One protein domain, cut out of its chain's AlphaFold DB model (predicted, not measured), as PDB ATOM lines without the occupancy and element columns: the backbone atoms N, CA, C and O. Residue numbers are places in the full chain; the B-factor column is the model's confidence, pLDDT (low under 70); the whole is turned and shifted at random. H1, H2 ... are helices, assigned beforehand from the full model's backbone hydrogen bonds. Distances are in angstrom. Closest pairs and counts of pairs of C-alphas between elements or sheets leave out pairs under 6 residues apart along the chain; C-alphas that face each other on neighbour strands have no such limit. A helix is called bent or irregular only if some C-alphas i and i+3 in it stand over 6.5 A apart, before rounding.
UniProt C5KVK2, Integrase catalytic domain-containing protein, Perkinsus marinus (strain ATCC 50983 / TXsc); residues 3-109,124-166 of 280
ATOM      1  N   GLN A   3     -20.796  23.360 -67.352       93.06
ATOM      2  CA  GLN A   3     -20.725  23.733 -68.775       93.06
ATOM      3  C   GLN A   3     -21.979  24.472 -69.264       93.06
ATOM      4  O   GLN A   3     -21.884  25.376 -70.082       93.06
ATOM      5  N   GLU A   4     -23.144  24.112 -68.731       95.50
ATOM      6  CA  GLU A   4     -24.442  24.697 -69.087       95.50
ATOM      7  C   GLU A   4     -24.539  26.162 -68.646       95.50
ATOM      8  O   GLU A   4     -25.088  26.992 -69.362       95.50
ATOM      9  N   PHE A   5     -23.919  26.496 -67.512       95.00
ATOM     10  CA  PHE A   5     -23.848  27.860 -66.986       95.00
ATOM     11  C   PHE A   5     -22.542  28.587 -67.344       95.00
ATOM     12  O   PHE A   5     -22.283  29.662 -66.812       95.00
ATOM     13  N   SER A   6     -21.707  28.020 -68.226       94.19
ATOM     14  CA  SER A   6     -20.387  28.574 -68.584       94.19
ATOM     15  C   SER A   6     -19.478  28.856 -67.372       94.19
ATOM     16  O   SER A   6     -18.716  29.822 -67.357       94.19
ATOM     17  N   ILE A   7     -19.555  28.010 -66.340       93.94
ATOM     18  CA  ILE A   7     -18.733  28.110 -65.129       93.94
ATOM     19  C   ILE A   7     -17.461  27.279 -65.322       93.94
ATOM     20  O   ILE A   7     -17.529  26.059 -65.493       93.94
ATOM     21  N   ASP A   8     -16.300  27.936 -65.252       93.12
ATOM     22  CA  ASP A   8     -14.994  27.272 -65.265       93.12
ATOM     23  C   ASP A   8     -14.775  26.472 -63.971       93.12
ATOM     24  O   ASP A   8     -14.887  27.002 -62.863       93.12
ATOM     25  N   HIS A   9     -14.463  25.182 -64.106       89.12
ATOM     26  CA  HIS A   9     -14.293  24.275 -62.975       89.12
ATOM     27  C   HIS A   9     -12.809  24.013 -62.713       89.12
ATOM     28  O   HIS A   9     -12.146  23.275 -63.444       89.12
ATOM     29  N   LYS A  10     -12.303  24.585 -61.618       86.50
ATOM     30  CA  LYS A  10     -10.913  24.425 -61.176       86.50
ATOM     31  C   LYS A  10     -10.822  23.379 -60.072       86.50
ATOM     32  O   LYS A  10     -11.516  23.475 -59.066       86.50
ATOM     33  N   LEU A  11      -9.936  22.400 -60.252       83.06
ATOM     34  CA  LEU A  11      -9.673  21.348 -59.271       83.06
ATOM     35  C   LEU A  11      -8.397  21.648 -58.487       83.06
ATOM     36  O   LEU A  11      -7.381  22.038 -59.065       83.06
ATOM     37  N   THR A  12      -8.428  21.408 -57.179       79.25
ATOM     38  CA  THR A  12      -7.221  21.406 -56.352       79.25
ATOM     39  C   THR A  12      -6.475  20.069 -56.488       79.25
ATOM     40  O   THR A  12      -7.092  19.016 -56.693       79.25
ATOM     41  N   PRO A  13      -5.133  20.074 -56.389       73.19
ATOM     42  CA  PRO A  13      -4.336  18.867 -56.211       73.19
ATOM     43  C   PRO A  13      -4.866  17.977 -55.082       73.19
ATOM     44  O   PRO A  13      -5.379  18.445 -54.064       73.19
ATOM     45  N   ARG A  14      -4.743  16.660 -55.272       74.81
ATOM     46  CA  ARG A  14      -5.274  15.673 -54.325       74.81
ATOM     47  C   ARG A  14      -4.588  15.815 -52.969       74.81
ATOM     48  O   ARG A  14      -3.385  16.033 -52.908       74.81
ATOM     49  N   TYR A  15      -5.362  15.639 -51.898       73.12
ATOM     50  CA  TYR A  15      -4.880  15.676 -50.511       73.12
ATOM     51  C   TYR A  15      -4.175  16.975 -50.103       73.12
ATOM     52  O   TYR A  15      -3.454  16.987 -49.116       73.12
ATOM     53  N   SER A  16      -4.425  18.072 -50.822       68.38
ATOM     54  CA  SER A  16      -3.856  19.390 -50.537       68.38
ATOM     55  C   SER A  16      -4.937  20.350 -50.013       68.38
ATOM     56  O   SER A  16      -5.318  21.277 -50.734       68.38
ATOM     57  N   PRO A  17      -5.452  20.160 -48.777       71.44
ATOM     58  CA  PRO A  17      -6.520  21.003 -48.219       71.44
ATOM     59  C   PRO A  17      -6.109  22.481 -48.140       71.44
ATOM     60  O   PRO A  17      -6.937  23.374 -48.278       71.44
ATOM     61  N   PHE A  18      -4.806  22.747 -48.031       70.12
ATOM     62  CA  PHE A  18      -4.227  24.091 -47.998       70.12
ATOM     63  C   PHE A  18      -4.545  24.926 -49.246       70.12
ATOM     64  O   PHE A  18      -4.744  26.133 -49.147       70.12
ATOM     65  N   LEU A  19      -4.657  24.296 -50.423       69.06
ATOM     66  CA  LEU A  19      -4.978  25.002 -51.671       69.06
ATOM     67  C   LEU A  19      -6.451  25.433 -51.735       69.06
ATOM     68  O   LEU A  19      -6.792  26.338 -52.490       69.06
ATOM     69  N   GLY A  20      -7.304  24.824 -50.906       76.94
ATOM     70  CA  GLY A  20      -8.668  25.259 -50.613       76.94
ATOM     71  C   GLY A  20      -8.792  25.966 -49.259       76.94
ATOM     72  O   GLY A  20      -9.894  26.048 -48.723       76.94
ATOM     73  N   GLY A  21      -7.690  26.471 -48.688       78.19
ATOM     74  CA  GLY A  21      -7.629  26.896 -47.286       78.19
ATOM     75  C   GLY A  21      -8.653  27.963 -46.885       78.19
ATOM     76  O   GLY A  21      -9.104  27.978 -45.744       78.19
ATOM     77  N   ALA A  22      -9.083  28.825 -47.812       77.50
ATOM     78  CA  ALA A  22     -10.165  29.779 -47.556       77.50
ATOM     79  C   ALA A  22     -11.500  29.080 -47.228       77.50
ATOM     80  O   ALA A  22     -12.182  29.466 -46.277       77.50
ATOM     81  N   TYR A  23     -11.848  28.025 -47.967       82.25
ATOM     82  CA  TYR A  23     -13.058  27.237 -47.729       82.25
ATOM     83  C   TYR A  23     -12.948  26.438 -46.429       82.25
ATOM     84  O   TYR A  23     -13.868  26.469 -45.619       82.25
ATOM     85  N   GLU A  24     -11.795  25.815 -46.175       82.31
ATOM     86  CA  GLU A  24     -11.563  25.054 -44.939       82.31
ATOM     87  C   GLU A  24     -11.633  25.945 -43.685       82.31
ATOM     88  O   GLU A  24     -12.282  25.597 -42.697       82.31
ATOM     89  N   ARG A  25     -11.054  27.154 -43.735       81.12
ATOM     90  CA  ARG A  25     -11.191  28.152 -42.656       81.12
ATOM     91  C   ARG A  25     -12.632  28.627 -42.475       81.12
ATOM     92  O   ARG A  25     -13.069  28.854 -41.343       81.12
ATOM     93  N   THR A  26     -13.381  28.750 -43.571       84.75
ATOM     94  CA  THR A  26     -14.810  29.088 -43.525       84.75
ATOM     95  C   THR A  26     -15.603  27.970 -42.851       84.75
ATOM     96  O   THR A  26     -16.384  28.253 -41.944       84.75
ATOM     97  N   HIS A  27     -15.349  26.703 -43.196       86.81
ATOM     98  CA  HIS A  27     -15.957  25.548 -42.528       86.81
ATOM     99  C   HIS A  27     -15.641  25.516 -41.031       86.81
ATOM    100  O   HIS A  27     -16.547  25.352 -40.214       86.81
ATOM    101  N   GLN A  28     -14.378  25.727 -40.650       85.38
ATOM    102  CA  GLN A  28     -13.986  25.767 -39.240       85.38
ATOM    103  C   GLN A  28     -14.695  26.899 -38.485       85.38
ATOM    104  O   GLN A  28     -15.164  26.698 -37.364       85.38
ATOM    105  N   THR A  29     -14.784  28.084 -39.093       83.88
ATOM    106  CA  THR A  29     -15.484  29.233 -38.505       83.88
ATOM    107  C   THR A  29     -16.969  28.938 -38.324       83.88
ATOM    108  O   THR A  29     -17.482  29.130 -37.223       83.88
ATOM    109  N   LEU A  30     -17.637  28.399 -39.349       87.44
ATOM    110  CA  LEU A  30     -19.046  28.004 -39.277       87.44
ATOM    111  C   LEU A  30     -19.286  26.996 -38.154       87.44
ATOM    112  O   LEU A  30     -20.180  27.181 -37.333       87.44
ATOM    113  N   HIS A  31     -18.441  25.972 -38.073       84.50
ATOM    114  CA  HIS A  31     -18.535  24.949 -37.041       84.50
ATOM    115  C   HIS A  31     -18.383  25.533 -35.627       84.50
ATOM    116  O   HIS A  31     -19.148  25.187 -34.730       84.50
ATOM    117  N   ARG A  32     -17.440  26.463 -35.421       82.06
ATOM    118  CA  ARG A  32     -17.270  27.159 -34.132       82.06
ATOM    119  C   ARG A  32     -18.491  28.003 -33.765       82.06
ATOM    120  O   ARG A  32     -18.903  27.978 -32.609       82.06
ATOM    121  N   VAL A  33     -19.062  28.730 -34.727       81.81
ATOM    122  CA  VAL A  33     -20.269  29.544 -34.507       81.81
ATOM    123  C   VAL A  33     -21.452  28.654 -34.128       81.81
ATOM    124  O   VAL A  33     -22.094  28.910 -33.114       81.81
ATOM    125  N   LEU A  34     -21.682  27.570 -34.874       83.31
ATOM    126  CA  LEU A  34     -22.752  26.612 -34.589       83.31
ATOM    127  C   LEU A  34     -22.597  25.972 -33.207       83.31
ATOM    128  O   LEU A  34     -23.554  25.954 -32.439       83.31
ATOM    129  N   ILE A  35     -21.394  25.508 -32.850       81.06
ATOM    130  CA  ILE A  35     -21.131  24.965 -31.509       81.06
ATOM    131  C   ILE A  35     -21.417  26.011 -30.433       81.06
ATOM    132  O   ILE A  35     -22.043  25.684 -29.433       81.06
ATOM    133  N   SER A  36     -20.990  27.260 -30.626       81.06
ATOM    134  CA  SER A  36     -21.238  28.322 -29.647       81.06
ATOM    135  C   SER A  36     -22.731  28.572 -29.433       81.06
ATOM    136  O   SER A  36     -23.145  28.751 -28.292       81.06
ATOM    137  N   MET A  37     -23.530  28.573 -30.506       80.31
ATOM    138  CA  MET A  37     -24.986  28.741 -30.428       80.31
ATOM    139  C   MET A  37     -25.646  27.562 -29.706       80.31
ATOM    140  O   MET A  37     -26.450  27.753 -28.800       80.31
ATOM    141  N   LEU A  38     -25.253  26.337 -30.060       78.62
ATOM    142  CA  LEU A  38     -25.800  25.118 -29.468       78.62
ATOM    143  C   LEU A  38     -25.405  24.938 -27.992       78.62
ATOM    144  O   LEU A  38     -26.201  24.450 -27.190       78.62
ATOM    145  N   LEU A  39     -24.181  25.325 -27.618       73.06
ATOM    146  CA  LEU A  39     -23.729  25.282 -26.228       73.06
ATOM    147  C   LEU A  39     -24.486  26.291 -25.362       73.06
ATOM    148  O   LEU A  39     -24.886  25.923 -24.259       73.06
ATOM    149  N   ASP A  40     -24.723  27.510 -25.855       69.81
ATOM    150  CA  ASP A  40     -25.513  28.517 -25.133       69.81
ATOM    151  C   ASP A  40     -26.942  28.013 -24.852       69.81
ATOM    152  O   ASP A  40     -27.409  28.065 -23.712       69.81
ATOM    153  N   ASP A  41     -27.589  27.392 -25.842       65.56
ATOM    154  CA  ASP A  41     -28.903  26.757 -25.664       65.56
ATOM    155  C   ASP A  41     -28.851  25.604 -24.642       65.56
ATOM    156  O   ASP A  41     -29.702  25.508 -23.753       65.56
ATOM    157  N   SER A  42     -27.824  24.749 -24.698       63.16
ATOM    158  CA  SER A  42     -27.688  23.617 -23.767       63.16
ATOM    159  C   SER A  42     -27.475  24.051 -22.310       63.16
ATOM    160  O   SER A  42     -28.040  23.448 -21.394       63.16
ATOM    161  N   ILE A  43     -26.713  25.132 -22.094       63.41
ATOM    162  CA  ILE A  43     -26.484  25.726 -20.771       63.41
ATOM    163  C   ILE A  43     -27.802  26.272 -20.211       63.41
ATOM    164  O   ILE A  43     -28.091  26.084 -19.026       63.41
ATOM    165  N   ARG A  44     -28.630  26.900 -21.054       59.56
ATOM    166  CA  ARG A  44     -29.950  27.421 -20.656       59.56
ATOM    167  C   ARG A  44     -30.932  26.316 -20.313       59.56
ATOM    168  O   ARG A  44     -31.666  26.436 -19.336       59.56
ATOM    169  N   MET A  45     -30.932  25.236 -21.090       58.28
ATOM    170  CA  MET A  45     -31.938  24.186 -20.951       58.28
ATOM    171  C   MET A  45     -31.700  23.236 -19.768       58.28
ATOM    172  O   MET A  45     -32.583  22.430 -19.487       58.28
ATOM    173  N   LYS A  46     -30.569  23.320 -19.041       59.25
ATOM    174  CA  LYS A  46     -30.220  22.412 -17.918       59.25
ATOM    175  C   LYS A  46     -30.489  20.925 -18.229       59.25
ATOM    176  O   LYS A  46     -30.834  20.156 -17.335       59.25
ATOM    177  N   MET A  47     -30.389  20.527 -19.495       54.94
ATOM    178  CA  MET A  47     -30.660  19.159 -19.927       54.94
ATOM    179  C   MET A  47     -29.366  18.352 -19.964       54.94
ATOM    180  O   MET A  47     -28.309  18.898 -20.281       54.94
ATOM    181  N   ASP A  48     -29.472  17.057 -19.649       53.69
ATOM    182  CA  ASP A  48     -28.368  16.096 -19.689       53.69
ATOM    183  C   ASP A  48     -27.671  16.156 -21.054       53.69
ATOM    184  O   ASP A  48     -28.202  15.764 -22.100       53.69
ATOM    185  N   GLY A  49     -26.487  16.769 -21.023       56.28
ATOM    186  CA  GLY A  49     -25.739  17.192 -22.191       56.28
ATOM    187  C   GLY A  49     -25.431  16.031 -23.128       56.28
ATOM    188  O   GLY A  49     -25.226  14.897 -22.705       56.28
ATOM    189  N   VAL A  50     -25.335  16.360 -24.418       54.00
ATOM    190  CA  VAL A  50     -24.973  15.498 -25.562       54.00
ATOM    191  C   VAL A  50     -26.152  14.946 -26.375       54.00
ATOM    192  O   VAL A  50     -26.055  14.955 -27.602       54.00
ATOM    193  N   ALA A  51     -27.288  14.563 -25.781       52.53
ATOM    194  CA  ALA A  51     -28.422  14.037 -26.566       52.53
ATOM    195  C   ALA A  51     -29.203  15.134 -27.323       52.53
ATOM    196  O   ALA A  51     -29.530  14.953 -28.493       52.53
ATOM    197  N   ALA A  52     -29.407  16.302 -26.703       54.00
ATOM    198  CA  ALA A  52     -30.114  17.444 -27.304       54.00
ATOM    199  C   ALA A  52     -29.316  18.172 -28.411       54.00
ATOM    200  O   ALA A  52     -29.877  18.941 -29.184       54.00
ATOM    201  N   LEU A  53     -28.006  17.918 -28.527       55.75
ATOM    202  CA  LEU A  53     -27.124  18.565 -29.510       55.75
ATOM    203  C   LEU A  53     -27.286  18.014 -30.938       55.75
ATOM    204  O   LEU A  53     -26.790  18.620 -31.887       55.75
ATOM    205  N   LYS A  54     -27.938  16.856 -31.104       56.84
ATOM    206  CA  LYS A  54     -27.997  16.154 -32.395       56.84
ATOM    207  C   LYS A  54     -29.027  16.703 -33.381       56.84
ATOM    208  O   LYS A  54     -28.878  16.414 -34.566       56.84
ATOM    209  N   GLU A  55     -30.029  17.468 -32.947       55.50
ATOM    210  CA  GLU A  55     -31.229  17.664 -33.778       55.50
ATOM    211  C   GLU A  55     -31.467  19.069 -34.340       55.50
ATOM    212  O   GLU A  55     -32.266  19.171 -35.263       55.50
ATOM    213  N   ASP A  56     -30.746  20.121 -33.926       72.69
ATOM    214  CA  ASP A  56     -31.156  21.485 -34.326       72.69
ATOM    215  C   ASP A  56     -30.083  22.379 -34.966       72.69
ATOM    216  O   ASP A  56     -30.285  23.579 -35.148       72.69
ATOM    217  N   TRP A  57     -28.940  21.828 -35.396       80.06
ATOM    218  CA  TRP A  57     -27.940  22.647 -36.107       80.06
ATOM    219  C   TRP A  57     -28.485  23.217 -37.427       80.06
ATOM    220  O   TRP A  57     -28.052  24.288 -37.848       80.06
ATOM    221  N   VAL A  58     -29.445  22.528 -38.060       84.56
ATOM    222  CA  VAL A  58     -30.106  22.990 -39.289       84.56
ATOM    223  C   VAL A  58     -30.929  24.249 -39.022       84.56
ATOM    224  O   VAL A  58     -30.823  25.194 -39.798       84.56
ATOM    225  N   ALA A  59     -31.686  24.322 -37.919       82.69
ATOM    226  CA  ALA A  59     -32.439  25.537 -37.595       82.69
ATOM    227  C   ALA A  59     -31.525  26.709 -37.221       82.69
ATOM    228  O   ALA A  59     -31.880  27.861 -37.450       82.69
ATOM    229  N   LYS A  60     -30.329  26.423 -36.693       81.75
ATOM    230  CA  LYS A  60     -29.311  27.438 -36.374       81.75
ATOM    231  C   LYS A  60     -28.442  27.822 -37.571       81.75
ATOM    232  O   LYS A  60     -27.653  28.760 -37.464       81.75
ATOM    233  N   LEU A  61     -28.547  27.121 -38.702       86.75
ATOM    234  CA  LEU A  61     -27.672  27.347 -39.850       86.75
ATOM    235  C   LEU A  61     -27.872  28.742 -40.446       86.75
ATOM    236  O   LEU A  61     -26.886  29.433 -40.691       86.75
ATOM    237  N   ASP A  62     -29.119  29.173 -40.635       84.56
ATOM    238  CA  ASP A  62     -29.427  30.495 -41.195       84.56
ATOM    239  C   ASP A  62     -28.878  31.621 -40.310       84.56
ATOM    240  O   ASP A  62     -28.274  32.579 -40.800       84.56
ATOM    241  N   ASP A  63     -29.009  31.464 -38.995       81.38
ATOM    242  CA  ASP A  63     -28.484  32.404 -38.011       81.38
ATOM    243  C   ASP A  63     -26.951  32.421 -37.993       81.38
ATOM    244  O   ASP A  63     -26.332  33.491 -37.975       81.38
ATOM    245  N   ALA A  64     -26.315  31.250 -38.048       84.75
ATOM    246  CA  ALA A  64     -24.864  31.138 -38.124       84.75
ATOM    247  C   ALA A  64     -24.320  31.787 -39.405       84.75
ATOM    248  O   ALA A  64     -23.341  32.535 -39.353       84.75
ATOM    249  N   LEU A  65     -24.987  31.569 -40.544       87.31
ATOM    250  CA  LEU A  65     -24.653  32.212 -41.813       87.31
ATOM    251  C   LEU A  65     -24.867  33.725 -41.755       87.31
ATOM    252  O   LEU A  65     -24.041  34.468 -42.295       87.31
ATOM    253  N   TYR A  66     -25.924  34.203 -41.093       85.31
ATOM    254  CA  TYR A  66     -26.121  35.633 -40.874       85.31
ATOM    255  C   TYR A  66     -24.950  36.221 -40.087       85.31
ATOM    256  O   TYR A  66     -24.310  37.152 -40.572       85.31
ATOM    257  N   VAL A  67     -24.617  35.636 -38.930       82.94
ATOM    258  CA  VAL A  67     -23.519  36.098 -38.065       82.94
ATOM    259  C   VAL A  67     -22.184  36.094 -38.806       82.94
ATOM    260  O   VAL A  67     -21.434  37.064 -38.720       82.94
ATOM    261  N   MET A  68     -21.881  35.038 -39.564       87.25
ATOM    262  CA  MET A  68     -20.643  34.968 -40.345       87.25
ATOM    263  C   MET A  68     -20.563  36.048 -41.424       87.25
ATOM    264  O   MET A  68     -19.497  36.623 -41.628       87.25
ATOM    265  N   ASN A  69     -21.673  36.341 -42.102       87.31
ATOM    266  CA  ASN A  69     -21.696  37.352 -43.158       87.31
ATOM    267  C   ASN A  69     -21.793  38.785 -42.618       87.31
ATOM    268  O   ASN A  69     -21.414  39.721 -43.322       87.31
ATOM    269  N   SER A  70     -22.301  38.967 -41.398       82.69
ATOM    270  CA  SER A  70     -22.497  40.274 -40.769       82.69
ATOM    271  C   SER A  70     -21.358  40.682 -39.837       82.69
ATOM    272  O   SER A  70     -21.262  41.845 -39.443       82.69
ATOM    273  N   ARG A  71     -20.499  39.743 -39.435       81.38
ATOM    274  CA  ARG A  71     -19.320  40.043 -38.627       81.38
ATOM    275  C   ARG A  71     -18.268  40.707 -39.502       81.38
ATOM    276  O   ARG A  71     -17.889  40.181 -40.548       81.38
ATOM    277  N   SER A  72     -17.789  41.861 -39.059       77.00
ATOM    278  CA  SER A  72     -16.668  42.506 -39.715       77.00
ATOM    279  C   SER A  72     -15.421  41.633 -39.617       77.00
ATOM    280  O   SER A  72     -15.174  40.992 -38.591       77.00
ATOM    281  N   LEU A  73     -14.642  41.616 -40.692       71.50
ATOM    282  CA  LEU A  73     -13.290  41.070 -40.678       71.50
ATOM    283  C   LEU A  73     -12.412  41.868 -39.702       71.50
ATOM    284  O   LEU A  73     -12.836  42.916 -39.213       71.50
ATOM    285  N   GLU A  74     -11.215  41.365 -39.393       68.44
ATOM    286  CA  GLU A  74     -10.281  42.053 -38.492       68.44
ATOM    287  C   GLU A  74     -10.165  43.543 -38.833       68.44
ATOM    288  O   GLU A  74     -10.094  43.934 -40.001       68.44
ATOM    289  N   SER A  75     -10.216  44.377 -37.797       70.94
ATOM    290  CA  SER A  75     -10.111  45.821 -37.946       70.94
ATOM    291  C   SER A  75      -8.689  46.215 -38.326       70.94
ATOM    292  O   SER A  75      -7.732  45.700 -37.746       70.94
ATOM    293  N   ASP A  76      -8.552  47.161 -39.254       68.12
ATOM    294  CA  ASP A  76      -7.273  47.818 -39.514       68.12
ATOM    295  C   ASP A  76      -6.779  48.585 -38.267       68.12
ATOM    296  O   ASP A  76      -7.477  48.716 -37.257       68.12
ATOM    297  N   GLU A  77      -5.563  49.130 -38.339       70.75
ATOM    298  CA  GLU A  77      -4.964  49.931 -37.257       70.75
ATOM    299  C   GLU A  77      -5.789  51.184 -36.895       70.75
ATOM    300  O   GLU A  77      -5.607  51.759 -35.824       70.75
ATOM    301  N   ASN A  78      -6.730  51.581 -37.755       71.00
ATOM    302  CA  ASN A  78      -7.636  52.708 -37.553       71.00
ATOM    303  C   ASN A  78      -9.022  52.269 -37.039       71.00
ATOM    304  O   ASN A  78      -9.936  53.091 -36.969       71.00
ATOM    305  N   GLY A  79      -9.211  50.986 -36.709       71.19
ATOM    306  CA  GLY A  79     -10.492  50.442 -36.258       71.19
ATOM    307  C   GLY A  79     -11.523  50.237 -37.375       71.19
ATOM    308  O   GLY A  79     -12.665  49.866 -37.092       71.19
ATOM    309  N   ASN A  80     -11.161  50.451 -38.642       72.25
ATOM    310  CA  ASN A  80     -12.050  50.184 -39.764       72.25
ATOM    311  C   ASN A  80     -12.123  48.684 -39.994       72.25
ATOM    312  O   ASN A  80     -11.114  48.013 -40.191       72.25
ATOM    313  N   SER A  81     -13.337  48.164 -40.032       75.62
ATOM    314  CA  SER A  81     -13.595  46.761 -40.310       75.62
ATOM    315  C   SER A  81     -14.705  46.669 -41.349       75.62
ATOM    316  O   SER A  81     -15.582  47.534 -41.401       75.62
ATOM    317  N   VAL A  82     -14.634  45.666 -42.221       81.81
ATOM    318  CA  VAL A  82     -15.622  45.464 -43.287       81.81
ATOM    319  C   VAL A  82     -16.150  44.041 -43.207       81.81
ATOM    320  O   VAL A  82     -15.374  43.091 -43.091       81.81
ATOM    321  N   SER A  83     -17.468  43.884 -43.251       85.25
ATOM    322  CA  SER A  83     -18.118  42.572 -43.282       85.25
ATOM    323  C   SER A  83     -18.270  42.028 -44.712       85.25
ATOM    324  O   SER A  83     -18.390  42.805 -45.668       85.25
ATOM    325  N   PRO A  84     -18.337  40.694 -44.897       86.75
ATOM    326  CA  PRO A  84     -18.681  40.096 -46.189       86.75
ATOM    327  C   PRO A  84     -19.988  40.648 -46.784       86.75
ATOM    328  O   PRO A  84     -20.079  40.878 -47.992       86.75
ATOM    329  N   PHE A  85     -20.986  40.927 -45.939       86.69
ATOM    330  CA  PHE A  85     -22.240  41.557 -46.347       86.69
ATOM    331  C   PHE A  85     -22.019  42.941 -46.968       86.69
ATOM    332  O   PHE A  85     -22.566  43.239 -48.033       86.69
ATOM    333  N   GLU A  86     -21.216  43.788 -46.326       84.50
ATOM    334  CA  GLU A  86     -20.930  45.138 -46.817       84.50
ATOM    335  C   GLU A  86     -20.159  45.111 -48.136       84.50
ATOM    336  O   GLU A  86     -20.479  45.891 -49.030       84.50
ATOM    337  N   LEU A  87     -19.222  44.175 -48.315       84.75
ATOM    338  CA  LEU A  87     -18.527  43.987 -49.596       84.75
ATOM    339  C   LEU A  87     -19.490  43.575 -50.715       84.75
ATOM    340  O   LEU A  87     -19.424  44.088 -51.839       84.75
ATOM    341  N   MET A  88     -20.418  42.667 -50.410       85.69
ATOM    342  CA  MET A  88     -21.365  42.158 -51.394       85.69
ATOM    343  C   MET A  88     -22.407  43.208 -51.788       85.69
ATOM    344  O   MET A  88     -22.671  43.378 -52.979       85.69
ATOM    345  N   PHE A  89     -22.972  43.931 -50.819       83.50
ATOM    346  CA  PHE A  89     -24.110  44.831 -51.042       83.50
ATOM    347  C   PHE A  89     -23.773  46.326 -51.022       83.50
ATOM    348  O   PHE A  89     -24.668  47.137 -51.264       83.50
ATOM    349  N   ALA A  90     -22.523  46.697 -50.731       82.62
ATOM    350  CA  ALA A  90     -22.044  48.079 -50.654       82.62
ATOM    351  C   ALA A  90     -22.906  48.983 -49.754       82.62
ATOM    352  O   ALA A  90     -23.153  50.152 -50.064       82.62
ATOM    353  N   ARG A  91     -23.414  48.426 -48.650       79.62
ATOM    354  CA  ARG A  91     -24.276  49.120 -47.686       79.62
ATOM    355  C   ARG A  91     -24.151  48.491 -46.298       79.62
ATOM    356  O   ARG A  91     -23.927  47.280 -46.228       79.62
ATOM    357  N   PRO A  92     -24.374  49.266 -45.224       77.12
ATOM    358  CA  PRO A  92     -24.338  48.732 -43.872       77.12
ATOM    359  C   PRO A  92     -25.478  47.742 -43.632       77.12
ATOM    360  O   PRO A  92     -26.537  47.777 -44.278       77.12
ATOM    361  N   LEU A  93     -25.264  46.866 -42.659       74.94
ATOM    362  CA  LEU A  93     -26.295  45.969 -42.155       74.94
ATOM    363  C   LEU A  93     -27.464  46.777 -41.584       74.94
ATOM    364  O   LEU A  93     -27.284  47.738 -40.840       74.94
ATOM    365  N   ARG A  94     -28.692  46.351 -41.893       70.88
ATOM    366  CA  ARG A  94     -29.901  46.961 -41.307       70.88
ATOM    367  C   ARG A  94     -30.063  46.631 -39.821       70.88
ATOM    368  O   ARG A  94     -30.796  47.322 -39.125       70.88
ATOM    369  N   GLN A  95     -29.443  45.547 -39.361       65.81
ATOM    370  CA  GLN A  95     -29.473  45.086 -37.977       65.81
ATOM    371  C   GLN A  95     -28.047  44.744 -37.555       65.81
ATOM    372  O   GLN A  95     -27.356  44.020 -38.271       65.81
ATOM    373  N   SER A  96     -27.599  45.260 -36.411       64.62
ATOM    374  CA  SER A  96     -26.259  44.951 -35.913       64.62
ATOM    375  C   SER A  96     -26.159  43.480 -35.502       64.62
ATOM    376  O   SER A  96     -27.121  42.887 -35.010       64.62
ATOM    377  N   THR A  97     -24.976  42.892 -35.675       58.78
ATOM    378  CA  THR A  97     -24.682  41.511 -35.261       58.78
ATOM    379  C   THR A  97     -24.923  41.314 -33.761       58.78
ATOM    380  O   THR A  97     -25.507  40.312 -33.365       58.78
ATOM    381  N   ASN A  98     -24.589  42.312 -32.931       59.81
ATOM    382  CA  ASN A  98     -24.844  42.281 -31.486       59.81
ATOM    383  C   ASN A  98     -26.340  42.249 -31.161       59.81
ATOM    384  O   ASN A  98     -26.747  41.483 -30.301       59.81
ATOM    385  N   ALA A  99     -27.174  42.993 -31.895       59.72
ATOM    386  CA  ALA A  99     -28.623  42.940 -31.709       59.72
ATOM    387  C   ALA A  99     -29.221  41.587 -32.119       59.72
ATOM    388  O   ALA A  99     -30.321  41.264 -31.687       59.72
ATOM    389  N   VAL A 100     -28.539  40.808 -32.961       60.09
ATOM    390  CA  VAL A 100     -28.931  39.431 -33.289       60.09
ATOM    391  C   VAL A 100     -28.434  38.457 -32.222       60.09
ATOM    392  O   VAL A 100     -29.212  37.632 -31.764       60.09
ATOM    393  N   LEU A 101     -27.205  38.618 -31.726       57.97
ATOM    394  CA  LEU A 101     -26.669  37.828 -30.610       57.97
ATOM    395  C   LEU A 101     -27.458  38.034 -29.300       57.97
ATOM    396  O   LEU A 101     -27.811  37.075 -28.622       57.97
ATOM    397  N   GLU A 102     -27.842  39.270 -28.978       58.31
ATOM    398  CA  GLU A 102     -28.686  39.594 -27.819       58.31
ATOM    399  C   GLU A 102     -30.121  39.050 -27.934       58.31
ATOM    400  O   GLU A 102     -30.781  38.848 -26.911       58.31
ATOM    401  N   ARG A 103     -30.613  38.778 -29.154       58.31
ATOM    402  CA  ARG A 103     -31.906  38.098 -29.368       58.31
ATOM    403  C   ARG A 103     -31.865  36.631 -28.959       58.31
ATOM    404  O   ARG A 103     -32.894  36.140 -28.514       58.31
ATOM    405  N   PHE A 104     -30.714  35.960 -29.050       53.59
ATOM    406  CA  PHE A 104     -30.549  34.619 -28.471       53.59
ATOM    407  C   PHE A 104     -30.561  34.677 -26.947       53.59
ATOM    408  O   PHE A 104     -31.091  33.785 -26.295       53.59
ATOM    409  N   ASN A 105     -30.064  35.779 -26.373       53.59
ATOM    410  CA  ASN A 105     -29.992  35.933 -24.928       53.59
ATOM    411  C   ASN A 105     -31.340  36.108 -24.231       53.59
ATOM    412  O   ASN A 105     -31.451  35.732 -23.066       53.59
ATOM    413  N   ASN A 106     -32.362  36.601 -24.926       48.09
ATOM    414  CA  ASN A 106     -33.659  36.903 -24.336       48.09
ATOM    415  C   ASN A 106     -34.769  36.170 -25.098       48.09
ATOM    416  O   ASN A 106     -35.128  36.597 -26.191       48.09
ATOM    417  N   GLU A 107     -35.330  35.115 -24.496       45.97
ATOM    418  CA  GLU A 107     -36.404  34.218 -24.980       45.97
ATOM    419  C   GLU A 107     -37.735  34.919 -25.347       45.97
ATOM    420  O   GLU A 107     -38.814  34.567 -24.865       45.97
ATOM    421  N   LYS A 108     -37.721  35.952 -26.188       44.75
ATOM    422  CA  LYS A 108     -38.947  36.575 -26.686       44.75
ATOM    423  C   LYS A 108     -39.237  36.067 -28.095       44.75
ATOM    424  O   LYS A 108     -38.526  36.444 -29.027       44.75
ATOM    425  N   PRO A 109     -40.298  35.257 -28.279       42.81
ATOM    426  CA  PRO A 109     -40.696  34.796 -29.598       42.81
ATOM    427  C   PRO A 109     -41.052  35.997 -30.472       42.81
ATOM    428  O   PRO A 109     -41.776  36.896 -30.039       42.81
ATOM    429  N   HIS A 124     -34.215  63.228 -48.502       64.81
ATOM    430  CA  HIS A 124     -34.392  63.300 -49.944       64.81
ATOM    431  C   HIS A 124     -34.131  61.900 -50.497       64.81
ATOM    432  O   HIS A 124     -33.031  61.379 -50.333       64.81
ATOM    433  N   LYS A 125     -35.165  61.235 -51.030       65.75
ATOM    434  CA  LYS A 125     -34.985  59.910 -51.618       65.75
ATOM    435  C   LYS A 125     -34.095  60.139 -52.834       65.75
ATOM    436  O   LYS A 125     -34.584  60.783 -53.763       65.75
ATOM    437  N   PRO A 126     -32.830  59.688 -52.813       71.56
ATOM    438  CA  PRO A 126     -31.948  59.905 -53.941       71.56
ATOM    439  C   PRO A 126     -32.595  59.296 -55.178       71.56
ATOM    440  O   PRO A 126     -33.308  58.283 -55.098       71.56
ATOM    441  N   THR A 127     -32.354  59.919 -56.320       82.31
ATOM    442  CA  THR A 127     -32.728  59.321 -57.599       82.31
ATOM    443  C   THR A 127     -32.046  57.957 -57.749       82.31
ATOM    444  O   THR A 127     -31.032  57.662 -57.108       82.31
ATOM    445  N   VAL A 128     -32.597  57.087 -58.599       79.75
ATOM    446  CA  VAL A 128     -32.012  55.756 -58.854       79.75
ATOM    447  C   VAL A 128     -30.555  55.878 -59.317       79.75
ATOM    448  O   VAL A 128     -29.711  55.068 -58.939       79.75
ATOM    449  N   GLU A 129     -30.249  56.923 -60.082       83.50
ATOM    450  CA  GLU A 129     -28.916  57.223 -60.602       83.50
ATOM    451  C   GLU A 129     -27.944  57.665 -59.500       83.50
ATOM    452  O   GLU A 129     -26.822  57.163 -59.439       83.50
ATOM    453  N   GLU A 130     -28.379  58.533 -58.582       81.94
ATOM    454  CA  GLU A 130     -27.587  58.943 -57.414       81.94
ATOM    455  C   GLU A 130     -27.333  57.770 -56.465       81.94
ATOM    456  O   GLU A 130     -26.204  57.564 -56.023       81.94
ATOM    457  N   ALA A 131     -28.356  56.951 -56.199       76.88
ATOM    458  CA  ALA A 131     -28.220  55.756 -55.374       76.88
ATOM    459  C   ALA A 131     -27.269  54.728 -56.013       76.88
ATOM    460  O   ALA A 131     -26.458  54.114 -55.319       76.88
ATOM    461  N   SER A 132     -27.340  54.561 -57.338       80.06
ATOM    462  CA  SER A 132     -26.441  53.685 -58.095       80.06
ATOM    463  C   SER A 132     -24.995  54.186 -58.052       80.06
ATOM    464  O   SER A 132     -24.083  53.404 -57.767       80.06
ATOM    465  N   ARG A 133     -24.779  55.492 -58.258       85.00
ATOM    466  CA  ARG A 133     -23.449  56.112 -58.198       85.00
ATOM    467  C   ARG A 133     -22.843  56.004 -56.800       85.00
ATOM    468  O   ARG A 133     -21.738  55.485 -56.672       85.00
ATOM    469  N   ALA A 134     -23.597  56.377 -55.767       81.50
ATOM    470  CA  ALA A 134     -23.163  56.267 -54.377       81.50
ATOM    471  C   ALA A 134     -22.857  54.812 -53.983       81.50
ATOM    472  O   ALA A 134     -21.865  54.545 -53.310       81.50
ATOM    473  N   SER A 135     -23.662  53.844 -54.439       80.81
ATOM    474  CA  SER A 135     -23.401  52.419 -54.198       80.81
ATOM    475  C   SER A 135     -22.113  51.947 -54.874       80.81
ATOM    476  O   SER A 135     -21.339  51.208 -54.264       80.81
ATOM    477  N   LYS A 136     -21.842  52.398 -56.106       85.00
ATOM    478  CA  LYS A 136     -20.605  52.073 -56.825       85.00
ATOM    479  C   LYS A 136     -19.378  52.666 -56.132       85.00
ATOM    480  O   LYS A 136     -18.417  51.939 -55.906       85.00
ATOM    481  N   GLU A 137     -19.432  53.943 -55.761       87.06
ATOM    482  CA  GLU A 137     -18.359  54.630 -55.029       87.06
ATOM    483  C   GLU A 137     -18.086  53.960 -53.681       87.06
ATOM    484  O   GLU A 137     -16.937  53.661 -53.353       87.06
ATOM    485  N   ASN A 138     -19.146  53.629 -52.937       84.75
ATOM    486  CA  ASN A 138     -19.015  52.933 -51.665       84.75
ATOM    487  C   ASN A 138     -18.432  51.526 -51.845       84.75
ATOM    488  O   ASN A 138     -17.587  51.105 -51.062       84.75
ATOM    489  N   ARG A 139     -18.822  50.801 -52.902       85.31
ATOM    490  CA  ARG A 139     -18.231  49.493 -53.205       85.31
ATOM    491  C   ARG A 139     -16.738  49.613 -53.469       85.31
ATOM    492  O   ARG A 139     -15.977  48.855 -52.885       85.31
ATOM    493  N   THR A 140     -16.324  50.568 -54.300       87.25
ATOM    494  CA  THR A 140     -14.903  50.813 -54.576       87.25
ATOM    495  C   THR A 140     -14.144  51.117 -53.288       87.25
ATOM    496  O   THR A 140     -13.117  50.497 -53.036       87.25
ATOM    497  N   LEU A 141     -14.683  51.988 -52.431       87.31
ATOM    498  CA  LEU A 141     -14.075  52.311 -51.142       87.31
ATOM    499  C   LEU A 141     -13.930  51.075 -50.238       87.31
ATOM    500  O   LEU A 141     -12.864  50.854 -49.666       87.31
ATOM    501  N   LEU A 142     -14.990  50.274 -50.104       85.81
ATOM    502  CA  LEU A 142     -14.991  49.069 -49.271       85.81
ATOM    503  C   LEU A 142     -14.038  48.001 -49.812       85.81
ATOM    504  O   LEU A 142     -13.320  47.384 -49.028       85.81
ATOM    505  N   THR A 143     -13.989  47.815 -51.133       85.81
ATOM    506  CA  THR A 143     -13.039  46.908 -51.785       85.81
ATOM    507  C   THR A 143     -11.604  47.357 -51.541       85.81
ATOM    508  O   THR A 143     -10.817  46.550 -51.068       85.81
ATOM    509  N   SER A 144     -11.275  48.636 -51.749       85.50
ATOM    510  CA  SER A 144      -9.918  49.141 -51.499       85.50
ATOM    511  C   SER A 144      -9.504  49.016 -50.030       85.50
ATOM    512  O   SER A 144      -8.352  48.710 -49.735       85.50
ATOM    513  N   ARG A 145     -10.439  49.219 -49.092       83.75
ATOM    514  CA  ARG A 145     -10.181  48.983 -47.662       83.75
ATOM    515  C   ARG A 145      -9.889  47.512 -47.386       83.75
ATOM    516  O   ARG A 145      -8.893  47.210 -46.741       83.75
ATOM    517  N   PHE A 146     -10.732  46.617 -47.897       84.31
ATOM    518  CA  PHE A 146     -10.540  45.179 -47.741       84.31
ATOM    519  C   PHE A 146      -9.221  44.703 -48.355       84.31
ATOM    520  O   PHE A 146      -8.501  43.955 -47.706       84.31
ATOM    521  N   GLU A 147      -8.886  45.153 -49.567       83.94
ATOM    522  CA  GLU A 147      -7.630  44.816 -50.245       83.94
ATOM    523  C   GLU A 147      -6.424  45.215 -49.402       83.94
ATOM    524  O   GLU A 147      -5.538  44.392 -49.198       83.94
ATOM    525  N   ARG A 148      -6.436  46.419 -48.822       82.75
ATOM    526  CA  ARG A 148      -5.362  46.879 -47.940       82.75
ATOM    527  C   ARG A 148      -5.214  46.000 -46.696       82.75
ATOM    528  O   ARG A 148      -4.128  45.489 -46.444       82.75
ATOM    529  N   THR A 149      -6.297  45.770 -45.949       78.50
ATOM    530  CA  THR A 149      -6.263  44.899 -44.758       78.50
ATOM    531  C   THR A 149      -5.808  43.484 -45.127       78.50
ATOM    532  O   THR A 149      -5.035  42.856 -44.403       78.50
ATOM    533  N   TRP A 150      -6.275  42.970 -46.266       80.19
ATOM    534  CA  TRP A 150      -5.909  41.652 -46.768       80.19
ATOM    535  C   TRP A 150      -4.427  41.560 -47.138       80.19
ATOM    536  O   TRP A 150      -3.773  40.579 -46.781       80.19
ATOM    537  N   GLU A 151      -3.889  42.563 -47.828       79.69
ATOM    538  CA  GLU A 151      -2.467  42.659 -48.160       79.69
ATOM    539  C   GLU A 151      -1.604  42.730 -46.901       79.69
ATOM    540  O   GLU A 151      -0.634  41.978 -46.804       79.69
ATOM    541  N   ASP A 152      -1.999  43.534 -45.912       78.38
ATOM    542  CA  ASP A 152      -1.289  43.655 -44.636       78.38
ATOM    543  C   ASP A 152      -1.256  42.317 -43.880       78.38
ATOM    544  O   ASP A 152      -0.196  41.881 -43.421       78.38
ATOM    545  N   MET A 153      -2.395  41.619 -43.781       73.56
ATOM    546  CA  MET A 153      -2.460  40.286 -43.166       73.56
ATOM    547  C   MET A 153      -1.613  39.271 -43.934       73.56
ATOM    548  O   MET A 153      -0.841  38.518 -43.340       73.56
ATOM    549  N   ARG A 154      -1.721  39.266 -45.265       75.25
ATOM    550  CA  ARG A 154      -0.965  38.354 -46.124       75.25
ATOM    551  C   ARG A 154       0.537  38.586 -45.999       75.25
ATOM    552  O   ARG A 154       1.293  37.617 -45.979       75.25
ATOM    553  N   GLU A 155       0.971  39.839 -45.926       71.69
ATOM    554  CA  GLU A 155       2.379  40.186 -45.758       71.69
ATOM    555  C   GLU A 155       2.887  39.788 -44.371       71.69
ATOM    556  O   GLU A 155       3.960  39.188 -44.282       71.69
ATOM    557  N   LYS A 156       2.101  40.012 -43.308       74.94
ATOM    558  CA  LYS A 156       2.418  39.520 -41.955       74.94
ATOM    559  C   LYS A 156       2.599  38.002 -41.944       74.94
ATOM    560  O   LYS A 156       3.664  37.526 -41.550       74.94
ATOM    561  N   SER A 157       1.635  37.247 -42.478       69.31
ATOM    562  CA  SER A 157       1.746  35.785 -42.584       69.31
ATOM    563  C   SER A 157       2.946  35.362 -43.437       69.31
ATOM    564  O   SER A 157       3.689  34.460 -43.059       69.31
ATOM    565  N   ARG A 158       3.207  36.037 -44.565       67.56
ATOM    566  CA  ARG A 158       4.375  35.754 -45.413       67.56
ATOM    567  C   ARG A 158       5.686  35.964 -44.659       67.56
ATOM    568  O   ARG A 158       6.586  35.136 -44.773       67.56
ATOM    569  N   GLN A 159       5.813  37.048 -43.899       68.12
ATOM    570  CA  GLN A 159       7.009  37.339 -43.107       68.12
ATOM    571  C   GLN A 159       7.201  36.333 -41.970       68.12
ATOM    572  O   GLN A 159       8.330  35.907 -41.718       68.12
ATOM    573  N   GLU A 160       6.120  35.910 -41.316       68.31
ATOM    574  CA  GLU A 160       6.149  34.849 -40.305       68.31
ATOM    575  C   GLU A 160       6.594  33.513 -40.900       68.31
ATOM    576  O   GLU A 160       7.485  32.868 -40.342       68.31
ATOM    577  N   LEU A 161       6.066  33.149 -42.072       61.84
ATOM    578  CA  LEU A 161       6.482  31.957 -42.811       61.84
ATOM    579  C   LEU A 161       7.949  32.034 -43.225       61.84
ATOM    580  O   LEU A 161       8.678  31.067 -43.040       61.84
ATOM    581  N   ILE A 162       8.423  33.177 -43.728       59.09
ATOM    582  CA  ILE A 162       9.842  33.365 -44.062       59.09
ATOM    583  C   ILE A 162      10.708  33.232 -42.806       59.09
ATOM    584  O   ILE A 162      11.748  32.584 -42.862       59.09
ATOM    585  N   ARG A 163      10.284  33.794 -41.670       62.62
ATOM    586  CA  ARG A 163      11.004  33.703 -40.390       62.62
ATOM    587  C   ARG A 163      10.999  32.282 -39.818       62.62
ATOM    588  O   ARG A 163      11.964  31.880 -39.164       62.62
ATOM    589  N   ALA A 164       9.926  31.523 -40.022       57.97
ATOM    590  CA  ALA A 164       9.844  30.116 -39.646       57.97
ATOM    591  C   ALA A 164      10.713  29.254 -40.576       57.97
ATOM    592  O   ALA A 164      11.525  28.459 -40.105       57.97
ATOM    593  N   ALA A 165      10.621  29.483 -41.885       52.94
ATOM    594  CA  ALA A 165      11.402  28.800 -42.905       52.94
ATOM    595  C   ALA A 165      12.892  29.131 -42.808       52.94
ATOM    596  O   ALA A 165      13.705  28.246 -42.995       52.94
ATOM    597  N   SER A 166      13.300  30.346 -42.433       52.88
ATOM    598  CA  SER A 166      14.721  30.674 -42.239       52.88
ATOM    599  C   SER A 166      15.371  29.877 -41.102       52.88
ATOM    600  O   SER A 166      16.594  29.828 -41.016       52.88
TER     601      SER A 166
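What this domain is: This is residues 3 to 109 and 124 to 166 of the 280 residues of the protein "Integrase catalytic domain-containing protein" of Perkinsus marinus (strain ATCC 50983 / TXsc) (UniProt C5KVK2). What is the main shape? The long helix H5 lies like a bar across one end of a loose group of H1, H2 and H4, and the short H3, the one helix it touches, joins it to H2. Residues 127 to 133 and 154 to 166 stick out at its two ends. What is it made of? The 150 printed residues hold five named helices, H1 to H5 in chain order, and no named strand: all helix. The whole is loose, with a radius of gyration of the C-alphas of 20.1 A and spans of 58 by 52 by 45 A.

How they stand to each other: What meets the longest helix? H5, residues 128 to 165, touches H3, residues 84 to 89, with residues 139 to 143 alone, at a shallow tilt of 25 degrees; the closest C-alphas, of Leu 87 and Leu 142, are 6.2 A apart. Which helix is the hub? H2, residues 61 to 70, touches H3 about perpendicular at 79 degrees, closest at C-alphas Asn 69 and Pro 84, 5.1 A. It touches residues 29 to 34 alone of H1, residues 17 to 45, at a steep tilt of 63 degrees, closest at C-alphas Val 33 and Ala 64, 6.1 A. H2 and H4, residues 97 to 105, only just touch, only at their ends, with 3 pairs of C-alphas within 8 A, closest at Ser 70 and Thr 97, 6.1 A. How are the backbones? In H2, H3 and H5 every O i to N i+4 pair is within hydrogen-bond range; in H1 23 of 25 are, in H4 3 of 5.

Where its parts are: Where does H5 run? It runs 53.5 A, from C-alpha 128 at (-32.012, 55.756, -58.854) to C-alpha 165 at (11.402, 28.800, -42.905). Is H1 even? It spans 37.4 A and is irregular, with C-alphas 19 and 22 8.2 A apart, and has a kink of 50 degrees near residue 24.

The domain as a whole: Is anything missing? Residues 110 to 123 are not printed; C-alphas 109 and 124 are 35.6 A apart. Which links are long? Those from H1 to H2 and H2 to H3. Where is confidence low? The pLDDT is under 70 in 47 residues, among them 40 to 55 and 95 to 109.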